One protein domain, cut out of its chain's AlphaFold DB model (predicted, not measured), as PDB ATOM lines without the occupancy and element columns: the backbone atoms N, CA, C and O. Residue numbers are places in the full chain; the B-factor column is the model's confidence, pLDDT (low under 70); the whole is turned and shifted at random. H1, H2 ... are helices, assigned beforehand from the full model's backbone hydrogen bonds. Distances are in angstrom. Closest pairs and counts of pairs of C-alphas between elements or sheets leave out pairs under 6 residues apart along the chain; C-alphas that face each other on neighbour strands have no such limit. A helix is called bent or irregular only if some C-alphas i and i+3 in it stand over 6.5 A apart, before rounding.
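What this domain is: This is residues 5 to 75 of the 122 residues of an uncharacterized protein of Thermocatellispora tengchongensis (UniProt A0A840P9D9). Three helices, H1, H2 and H3, run back and forth nearly in line with one another, their centres making a triangle, and a second part, the hairpin of H4 and H5, packs on H1 through H4. H4 crosses H1 steeply, and the short H5 folds back along H4 at the far end from H2. The printed part has 71 residues with five named helices, H1 to H5 in chain order, and no named strand: the class is all helix, and the packing of helices is mostly aligned. It is compact, with a radius of gyration of the C-alphas of 11.2 A, and spans 31 by 25 by 18 A.

Where its parts are: Find C-alpha 5 at (17.988, -15.368, -51.305); from there H1, residues 5 to 19, runs 17.5 A to C-alpha 19 at (30.892, -4.888, -45.910). H1 is irregular: C-alphas 14 and 17 are 8.0 A apart. Next come H2, residues 25 to 38, 19.9 A long, and H3, residues 43 to 50, 10.5 A. H4, residues 54 to 64, spans 15.3 A. H5, residues 69 to 74, runs 10.2 A to C-alpha 74 at (21.447, -4.664, -59.342); it is irregular, but only just, with C-alphas 70 and 73 6.7 A apart.

How they stand to each other: Start at H1, the hub, which touches H2, H3 and H4. H1 and H2 form a helical hairpin, opposite ways at a shallow tilt of 16 degrees; look at Val 6 and Ile 36, whose C-alphas are the closest, 5.2 A apart. H2 and H3 form another, at a shallow tilt of 17 degrees, closest at the C-alphas of Val 28 and Val 49, 6.3 A. H1 and H3 run the same way and only just touch, with 3 pairs of C-alphas within 8 A, H1 with residues 5 to 9 alone; the closest C-alphas are those of Val 5 and Glu 43, 5.9 A. H4 touches H1 at a steep tilt of 59 degrees, closest at the C-alphas of Leu 19 and Val 56, 6.2 A. H4 and H5 form a hairpin at a shallow tilt of 31 degrees, closest at the C-alphas of Trp 57 and Tyr 74, 6.5 A. H5 is apart from H1, H2 and H3. Every O i to N i+4 pair is within hydrogen-bond range in H2, H3 and H4; in H1 8 of 11 are, and in H5 0 of 2, beside 2 of 3 O i to N i+3 pairs.

The domain as a whole: The two C-alphas farthest apart are those of Gly 23 and Asp 66, 32.0 A. The printed part has no cut, and its four links between helices are tight. The mean pLDDT of the printed part is 82.4; look at residues 64 to 75 for values under 70.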
ATOM      1  N   VAL A   5      18.068 -16.415 -52.327       85.88
ATOM      2  CA  VAL A   5      17.988 -15.368 -51.305       85.88
ATOM      3  C   VAL A   5      18.684 -15.831 -50.025       85.88
ATOM      4  O   VAL A   5      19.478 -15.092 -49.448       85.88
ATOM      5  N   VAL A   6      18.468 -17.085 -49.614       88.94
ATOM      6  CA  VAL A   6      19.139 -17.671 -48.438       88.94
ATOM      7  C   VAL A   6      20.643 -17.815 -48.671       88.94
ATOM      8  O   VAL A   6      21.440 -17.527 -47.775       88.94
ATOM      9  N   TRP A   7      21.051 -18.235 -49.869       88.75
ATOM     10  CA  TRP A   7      22.464 -18.299 -50.233       88.75
ATOM     11  C   TRP A   7      23.110 -16.909 -50.193       88.75
ATOM     12  O   TRP A   7      24.157 -16.749 -49.567       88.75
ATOM     13  N   ALA A   8      22.470 -15.897 -50.788       86.81
ATOM     14  CA  ALA A   8      22.972 -14.525 -50.807       86.81
ATOM     15  C   ALA A   8      23.083 -13.959 -49.387       86.81
ATOM     16  O   ALA A   8      24.122 -13.407 -49.021       86.81
ATOM     17  N   ALA A   9      22.064 -14.181 -48.555       91.31
ATOM     18  CA  ALA A   9      22.084 -13.767 -47.161       91.31
ATOM     19  C   ALA A   9      23.257 -14.393 -46.393       91.31
ATOM     20  O   ALA A   9      23.939 -13.682 -45.658       91.31
ATOM     21  N   ARG A  10      23.562 -15.684 -46.608       91.44
ATOM     22  CA  ARG A  10      24.743 -16.341 -46.012       91.44
ATOM     23  C   ARG A  10      26.053 -15.719 -46.477       91.44
ATOM     24  O   ARG A  10      26.918 -15.456 -45.649       91.44
ATOM     25  N   GLN A  11      26.187 -15.454 -47.776       91.00
ATOM     26  CA  GLN A  11      27.398 -14.833 -48.315       91.00
ATOM     27  C   GLN A  11      27.644 -13.455 -47.701       91.00
ATOM     28  O   GLN A  11      28.752 -13.176 -47.248       91.00
ATOM     29  N   VAL A  12      26.613 -12.607 -47.628       91.44
ATOM     30  CA  VAL A  12      26.757 -11.297 -46.978       91.44
ATOM     31  C   VAL A  12      27.038 -11.465 -45.493       91.44
ATOM     32  O   VAL A  12      27.900 -10.775 -44.963       91.44
ATOM     33  N   ARG A  13      26.364 -12.398 -44.816       93.88
ATOM     34  CA  ARG A  13      26.520 -12.624 -43.376       93.88
ATOM     35  C   ARG A  13      27.953 -12.976 -42.975       93.88
ATOM     36  O   ARG A  13      28.409 -12.501 -41.934       93.88
ATOM     37  N   GLU A  14      28.653 -13.767 -43.785       93.31
ATOM     38  CA  GLU A  14      30.060 -14.137 -43.570       93.31
ATOM     39  C   GLU A  14      31.010 -12.936 -43.676       93.31
ATOM     40  O   GLU A  14      32.031 -12.897 -42.994       93.31
ATOM     41  N   HIS A  15      30.651 -11.936 -44.482       93.06
ATOM     42  CA  HIS A  15      31.486 -10.768 -44.772       93.06
ATOM     43  C   HIS A  15      30.908  -9.451 -44.237       93.06
ATOM     44  O   HIS A  15      31.435  -8.378 -44.518       93.06
ATOM     45  N   VAL A  16      29.844  -9.506 -43.433       92.81
ATOM     46  CA  VAL A  16      29.077  -8.324 -43.011       92.81
ATOM     47  C   VAL A  16      29.932  -7.308 -42.252       92.81
ATOM     48  O   VAL A  16      29.729  -6.111 -42.406       92.81
ATOM     49  N   ALA A  17      30.930  -7.762 -41.489       90.00
ATOM     50  CA  ALA A  17      31.844  -6.887 -40.755       90.00
ATOM     51  C   ALA A  17      32.790  -6.090 -41.673       90.00
ATOM     52  O   ALA A  17      33.201  -4.986 -41.327       90.00
ATOM     53  N   GLU A  18      33.129  -6.640 -42.840       89.88
ATOM     54  CA  GLU A  18      33.941  -5.965 -43.860       89.88
ATOM     55  C   GLU A  18      33.071  -5.063 -44.743       89.88
ATOM     56  O   GLU A  18      33.489  -3.988 -45.169       89.88
ATOM     57  N   LEU A  19      31.842  -5.510 -45.001       88.38
ATOM     58  CA  LEU A  19      30.892  -4.888 -45.910       88.38
ATOM     59  C   LEU A  19      30.105  -3.740 -45.267       88.38
ATOM     60  O   LEU A  19      29.754  -2.788 -45.949       88.38
ATOM     61  N   VAL A  20      29.823  -3.774 -43.968       89.94
ATOM     62  CA  VAL A  20      29.014  -2.756 -43.282       89.94
ATOM     63  C   VAL A  20      29.890  -2.004 -42.284       89.94
ATOM     64  O   VAL A  20      30.086  -2.428 -41.149       89.94
ATOM     65  N   THR A  21      30.429  -0.859 -42.702       83.81
ATOM     66  CA  THR A  21      31.423  -0.106 -41.914       83.81
ATOM     67  C   THR A  21      30.830   0.977 -41.012       83.81
ATOM     68  O   THR A  21      31.558   1.637 -40.276       83.81
ATOM     69  N   ASP A  22      29.518   1.203 -41.055       82.81
ATOM     70  CA  ASP A  22      28.838   2.319 -40.377       82.81
ATOM     71  C   ASP A  22      28.356   1.985 -38.949       82.81
ATOM     72  O   ASP A  22      27.477   2.649 -38.400       82.81
ATOM     73  N   GLY A  23      28.932   0.945 -38.337       83.94
ATOM     74  CA  GLY A  23      28.591   0.493 -36.987       83.94
ATOM     75  C   GLY A  23      27.275  -0.284 -36.891       83.94
ATOM     76  O   GLY A  23      26.944  -0.770 -35.811       83.94
ATOM     77  N   ARG A  24      26.536  -0.455 -37.998       90.00
ATOM     78  CA  ARG A  24      25.292  -1.242 -38.041       90.00
ATOM     79  C   ARG A  24      25.509  -2.708 -38.419       90.00
ATOM     80  O   ARG A  24      24.527  -3.430 -38.571       90.00
ATOM     81  N   ALA A  25      26.759  -3.161 -38.530       90.50
ATOM     82  CA  ALA A  25      27.103  -4.526 -38.937       90.50
ATOM     83  C   ALA A  25      26.370  -5.596 -38.116       90.50
ATOM     84  O   ALA A  25      25.824  -6.526 -38.692       90.50
ATOM     85  N   GLU A  26      26.278  -5.423 -36.795       91.00
ATOM     86  CA  GLU A  26      25.566  -6.346 -35.895       91.00
ATOM     87  C   GLU A  26      24.052  -6.390 -36.159       91.00
ATOM     88  O   GLU A  26      23.433  -7.450 -36.125       91.00
ATOM     89  N   VAL A  27      23.444  -5.239 -36.468       92.31
ATOM     90  CA  VAL A  27      22.008  -5.156 -36.784       92.31
ATOM     91  C   VAL A  27      21.725  -5.833 -38.122       92.31
ATOM     92  O   VAL A  27      20.790  -6.622 -38.234       92.31
ATOM     93  N   VAL A  28      22.560  -5.561 -39.127       92.12
ATOM     94  CA  VAL A  28      22.459  -6.201 -40.445       92.12
ATOM     95  C   VAL A  28      22.687  -7.710 -40.324       92.12
ATOM     96  O   VAL A  28      21.934  -8.488 -40.901       92.12
ATOM     97  N   ALA A  29      23.667  -8.138 -39.526       94.38
ATOM     98  CA  ALA A  29      23.949  -9.544 -39.260       94.38
ATOM     99  C   ALA A  29      22.737 -10.281 -38.672       94.38
ATOM    100  O   ALA A  29      22.376 -11.344 -39.174       94.38
ATOM    101  N   ALA A  30      22.076  -9.697 -37.668       94.31
ATOM    102  CA  ALA A  30      20.897 -10.288 -37.037       94.31
ATOM    103  C   ALA A  30      19.706 -10.418 -38.004       94.31
ATOM    104  O   ALA A  30      19.000 -11.428 -37.998       94.31
ATOM    105  N   GLU A  31      19.488  -9.423 -38.867       93.94
ATOM    106  CA  GLU A  31      18.438  -9.495 -39.887       93.94
ATOM    107  C   GLU A  31      18.728 -10.559 -40.953       93.94
ATOM    108  O   GLU A  31      17.817 -11.283 -41.365       93.94
ATOM    109  N   LEU A  32      19.992 -10.696 -41.374       94.31
ATOM    110  CA  LEU A  32      20.417 -11.755 -42.290       94.31
ATOM    111  C   LEU A  32      20.250 -13.139 -41.653       94.31
ATOM    112  O   LEU A  32      19.711 -14.029 -42.306       94.31
ATOM    113  N   ASP A  33      20.630 -13.310 -40.384       95.06
ATOM    114  CA  ASP A  33      20.438 -14.563 -39.640       95.06
ATOM    115  C   ASP A  33      18.952 -14.940 -39.581       95.06
ATOM    116  O   ASP A  33      18.578 -16.059 -39.931       95.06
ATOM    117  N   SER A  34      18.078 -13.980 -39.263       94.50
ATOM    118  CA  SER A  34      16.628 -14.196 -39.256       94.50
ATOM    119  C   SER A  34      16.075 -14.600 -40.630       94.50
ATOM    120  O   SER A  34      15.155 -15.416 -40.715       94.50
ATOM    121  N   LEU A  35      16.612 -14.038 -41.716       92.12
ATOM    122  CA  LEU A  35      16.218 -14.399 -43.077       92.12
ATOM    123  C   LEU A  35      16.699 -15.813 -43.451       92.12
ATOM    124  O   LEU A  35      15.940 -16.585 -44.039       92.12
ATOM    125  N   ILE A  36      17.927 -16.174 -43.064       93.00
ATOM    126  CA  ILE A  36      18.512 -17.503 -43.292       93.00
ATOM    127  C   ILE A  36      17.730 -18.578 -42.529       93.00
ATOM    128  O   ILE A  36      17.418 -19.622 -43.101       93.00
ATOM    129  N   GLU A  37      17.393 -18.324 -41.262       93.69
ATOM    130  CA  GLU A  37      16.611 -19.235 -40.418       93.69
ATOM    131  C   GLU A  37      15.195 -19.453 -40.951       93.69
ATOM    132  O   GLU A  37      14.690 -20.577 -40.924       93.69
ATOM    133  N   ALA A  38      14.564 -18.400 -41.477       91.12
ATOM    134  CA  ALA A  38      13.248 -18.511 -42.096       91.12
ATOM    135  C   ALA A  38      13.265 -19.400 -43.352       91.12
ATOM    136  O   ALA A  38      12.225 -19.944 -43.726       91.12
ATOM    137  N   GLY A  39      14.419 -19.533 -44.021       86.06
ATOM    138  CA  GLY A  39      14.563 -20.319 -45.250       86.06
ATOM    139  C   GLY A  39      13.688 -19.819 -46.409       86.06
ATOM    140  O   GLY A  39      13.452 -20.557 -47.369       86.06
ATOM    141  N   ALA A  40      13.166 -18.596 -46.293       78.81
ATOM    142  CA  ALA A  40      12.168 -18.030 -47.187       78.81
ATOM    143  C   ALA A  40      12.819 -17.323 -48.380       78.81
ATOM    144  O   ALA A  40      13.873 -16.701 -48.260       78.81
ATOM    145  N   ASP A  41      12.156 -17.395 -49.532       83.94
ATOM    146  CA  ASP A  41      12.518 -16.666 -50.752       83.94
ATOM    147  C   ASP A  41      11.964 -15.233 -50.693       83.94
ATOM    148  O   ASP A  41      11.081 -14.845 -51.454       83.94
ATOM    149  N   ASP A  42      12.390 -14.475 -49.677       86.19
ATOM    150  CA  ASP A  42      11.924 -13.107 -49.421       86.19
ATOM    151  C   ASP A  42      12.972 -12.090 -49.886       86.19
ATOM    152  O   ASP A  42      13.672 -11.451 -49.096       86.19
ATOM    153  N   GLU A  43      13.087 -11.963 -51.208       84.31
ATOM    154  CA  GLU A  43      13.980 -11.008 -51.872       84.31
ATOM    155  C   GLU A  43      13.716  -9.572 -51.396       84.31
ATOM    156  O   GLU A  43      14.646  -8.827 -51.096       84.31
ATOM    157  N   ALA A  44      12.444  -9.208 -51.208       84.12
ATOM    158  CA  ALA A  44      12.062  -7.884 -50.736       84.12
ATOM    159  C   ALA A  44      12.581  -7.597 -49.317       84.12
ATOM    160  O   ALA A  44      12.870  -6.446 -48.981       84.12
ATOM    161  N   ARG A  45      12.671  -8.612 -48.451       87.38
ATOM    162  CA  ARG A  45      13.294  -8.464 -47.133       87.38
ATOM    163  C   ARG A  45      14.799  -8.304 -47.249       87.38
ATOM    164  O   ARG A  45      15.320  -7.403 -46.599       87.38
ATOM    165  N   LEU A  46      15.472  -9.104 -48.073       88.62
ATOM    166  CA  LEU A  46      16.910  -8.948 -48.295       88.62
ATOM    167  C   LEU A  46      17.241  -7.549 -48.841       88.62
ATOM    168  O   LEU A  46      18.134  -6.890 -48.315       88.62
ATOM    169  N   ASP A  47      16.447  -7.049 -49.789       85.81
ATOM    170  CA  ASP A  47      16.539  -5.680 -50.311       85.81
ATOM    171  C   ASP A  47      16.450  -4.629 -49.214       85.81
ATOM    172  O   ASP A  47      17.258  -3.706 -49.174       85.81
ATOM    173  N   ARG A  48      15.491  -4.762 -48.292       88.38
ATOM    174  CA  ARG A  48      15.347  -3.819 -47.173       88.38
ATOM    175  C   ARG A  48      16.532  -3.871 -46.214       88.38
ATOM    176  O   ARG A  48      16.928  -2.827 -45.707       88.38
ATOM    177  N   VAL A  49      17.078  -5.058 -45.960       89.44
ATOM    178  CA  VAL A  49      18.237  -5.246 -45.069       89.44
ATOM    179  C   VAL A  49      19.494  -4.629 -45.674       89.44
ATOM    180  O   VAL A  49      20.279  -4.000 -44.964       89.44
ATOM    181  N   LEU A  50      19.661  -4.769 -46.990       87.88
ATOM    182  CA  LEU A  50      20.811  -4.257 -47.731       87.88
ATOM    183  C   LEU A  50      20.589  -2.849 -48.306       87.88
ATOM    184  O   LEU A  50      21.475  -2.301 -48.963       87.88
ATOM    185  N   ALA A  51      19.432  -2.234 -48.045       84.12
ATOM    186  CA  ALA A  51      19.092  -0.909 -48.543       84.12
ATOM    187  C   ALA A  51      20.086   0.139 -48.023       84.12
ATOM    188  O   ALA A  51      20.224   0.353 -46.815       84.12
ATOM    189  N   GLY A  52      20.755   0.825 -48.950       78.81
ATOM    190  CA  GLY A  52      21.782   1.819 -48.633       78.81
ATOM    191  C   GLY A  52      23.200   1.255 -48.514       78.81
ATOM    192  O   GLY A  52      24.106   2.008 -48.164       78.81
ATOM    193  N   TYR A  53      23.406  -0.026 -48.833       84.06
ATOM    194  CA  TYR A  53      24.727  -0.635 -48.986       84.06
ATOM    195  C   TYR A  53      24.939  -1.097 -50.433       84.06
ATOM    196  O   TYR A  53      25.151  -2.277 -50.701       84.06
ATOM    197  N   ASP A  54      24.873  -0.167 -51.387       80.50
ATOM    198  CA  ASP A  54      24.950  -0.473 -52.825       80.50
ATOM    199  C   ASP A  54      26.224  -1.251 -53.203       80.50
ATOM    200  O   ASP A  54      26.212  -2.117 -54.073       80.50
ATOM    201  N   HIS A  55      27.330  -1.020 -52.493       80.12
ATOM    202  CA  HIS A  55      28.576  -1.764 -52.687       80.12
ATOM    203  C   HIS A  55      28.484  -3.236 -52.264       80.12
ATOM    204  O   HIS A  55      29.224  -4.060 -52.795       80.12
ATOM    205  N   VAL A  56      27.581  -3.589 -51.345       85.62
ATOM    206  CA  VAL A  56      27.308  -4.985 -50.965       85.62
ATOM    207  C   VAL A  56      26.632  -5.719 -52.107       85.62
ATOM    208  O   VAL A  56      26.960  -6.876 -52.363       85.62
ATOM    209  N   TRP A  57      25.755  -5.033 -52.841       81.00
ATOM    210  CA  TRP A  57      25.170  -5.572 -54.062       81.00
ATOM    211  C   TRP A  57      26.218  -5.775 -55.146       81.00
ATOM    212  O   TRP A  57      26.273  -6.854 -55.733       81.00
ATOM    213  N   THR A  58      27.098  -4.799 -55.376       81.38
ATOM    214  CA  THR A  58      28.218  -4.966 -56.315       81.38
ATOM    215  C   THR A  58      29.085  -6.168 -55.936       81.38
ATOM    216  O   THR A  58      29.328  -7.040 -56.767       81.38
ATOM    217  N   TRP A  59      29.470  -6.273 -54.664       86.31
ATOM    218  CA  TRP A  59      30.282  -7.371 -54.142       86.31
ATOM    219  C   TRP A  59      29.604  -8.743 -54.279       86.31
ATOM    220  O   TRP A  59      30.238  -9.721 -54.682       86.31
ATOM    221  N   LEU A  60      28.303  -8.827 -53.974       82.62
ATOM    222  CA  LEU A  60      27.526 -10.060 -54.122       82.62
ATOM    223  C   LEU A  60      27.553 -10.530 -55.571       82.62
ATOM    224  O   LEU A  60      27.749 -11.713 -55.844       82.62
ATOM    225  N   ASN A  61      27.389  -9.595 -56.497       75.56
ATOM    226  CA  ASN A  61      27.341  -9.890 -57.915       75.56
ATOM    227  C   ASN A  61      28.691 -10.320 -58.498       75.56
ATOM    228  O   ASN A  61      28.733 -11.256 -59.296       75.56
ATOM    229  N   GLU A  62      29.798  -9.727 -58.046       80.19
ATOM    230  CA  GLU A  62      31.149 -10.194 -58.393       80.19
ATOM    231  C   GLU A  62      31.381 -11.653 -57.967       80.19
ATOM    232  O   GLU A  62      32.067 -12.405 -58.661       80.19
ATOM    233  N   ARG A  63      30.770 -12.085 -56.855       75.50
ATOM    234  CA  ARG A  63      30.830 -13.476 -56.375       75.50
ATOM    235  C   ARG A  63      29.806 -14.410 -57.012       75.50
ATOM    236  O   ARG A  63      30.035 -15.618 -57.053       75.50
ATOM    237  N   LEU A  64      28.680 -13.878 -57.482       67.50
ATOM    238  CA  LEU A  64      27.592 -14.649 -58.086       67.50
ATOM    239  C   LEU A  64      27.947 -15.186 -59.479       67.50
ATOM    240  O   LEU A  64      27.408 -16.224 -59.866       67.50
ATOM    241  N   GLY A  65      28.865 -14.544 -60.210       65.94
ATOM    242  CA  GLY A  65      29.283 -14.995 -61.540       65.94
ATOM    243  C   GLY A  65      28.086 -15.209 -62.483       65.94
ATOM    244  O   GLY A  65      27.403 -14.255 -62.836       65.94
ATOM    245  N   ASP A  66      27.823 -16.469 -62.860       54.50
ATOM    246  CA  ASP A  66      26.746 -16.911 -63.775       54.50
ATOM    247  C   ASP A  66      25.426 -17.341 -63.082       54.50
ATOM    248  O   ASP A  66      24.544 -17.931 -63.716       54.50
ATOM    249  N   ARG A  67      25.255 -17.089 -61.776       55.19
ATOM    250  CA  ARG A  67      23.972 -17.332 -61.080       55.19
ATOM    251  C   ARG A  67      22.859 -16.378 -61.584       55.19
ATOM    252  O   ARG A  67      23.151 -15.372 -62.226       55.19
ATOM    253  N   PRO A  68      21.571 -16.743 -61.435       51.59
ATOM    254  CA  PRO A  68      20.533 -16.429 -62.413       51.59
ATOM    255  C   PRO A  68      20.082 -14.969 -62.448       51.59
ATOM    256  O   PRO A  68      20.353 -14.148 -61.575       51.59
ATOM    257  N   ALA A  69      19.338 -14.684 -63.519       55.03
ATOM    258  CA  ALA A  69      18.946 -13.370 -64.010       55.03
ATOM    259  C   ALA A  69      18.271 -12.430 -62.996       55.03
ATOM    260  O   ALA A  69      18.291 -11.223 -63.227       55.03
ATOM    261  N   VAL A  70      17.711 -12.940 -61.891       56.16
ATOM    262  CA  VAL A  70      17.019 -12.120 -60.878       56.16
ATOM    263  C   VAL A  70      17.942 -11.082 -60.226       56.16
ATOM    264  O   VAL A  70      17.496  -9.980 -59.917       56.16
ATOM    265  N   TRP A  71      19.249 -11.363 -60.141       58.09
ATOM    266  CA  TRP A  71      20.233 -10.459 -59.530       58.09
ATOM    267  C   TRP A  71      20.887  -9.478 -60.519       58.09
ATOM    268  O   TRP A  71      21.497  -8.493 -60.104       58.09
ATOM    269  N   ARG A  72      20.714  -9.674 -61.838       53.91
ATOM    270  CA  ARG A  72      21.307  -8.788 -62.866       53.91
ATOM    271  C   ARG A  72      20.790  -7.351 -62.787       53.91
ATOM    272  O   ARG A  72      21.533  -6.434 -63.128       53.91
ATOM    273  N   LYS A  73      19.574  -7.148 -62.263       58.31
ATOM    274  CA  LYS A  73      18.963  -5.820 -62.077       58.31
ATOM    275  C   LYS A  73      19.742  -4.897 -61.123       58.31
ATOM    276  O   LYS A  73      19.484  -3.699 -61.120       58.31
ATOM    277  N   TYR A  74      20.672  -5.434 -60.324       53.66
ATOM    278  CA  TYR A  74      21.447  -4.664 -59.342       53.66
ATOM    279  C   TYR A  74      22.847  -4.235 -59.827       53.66
ATOM    280  O   TYR A  74      23.464  -3.395 -59.181       53.66
ATOM    281  N   VAL A  75      23.363  -4.788 -60.935       44.56
ATOM    282  CA  VAL A  75      24.731  -4.502 -61.448       44.56
ATOM    283  C   VAL A  75      24.704  -3.678 -62.715       44.56
ATOM    284  O   VAL A  75      25.585  -2.858 -62.955       44.56
TER     285      VAL A  75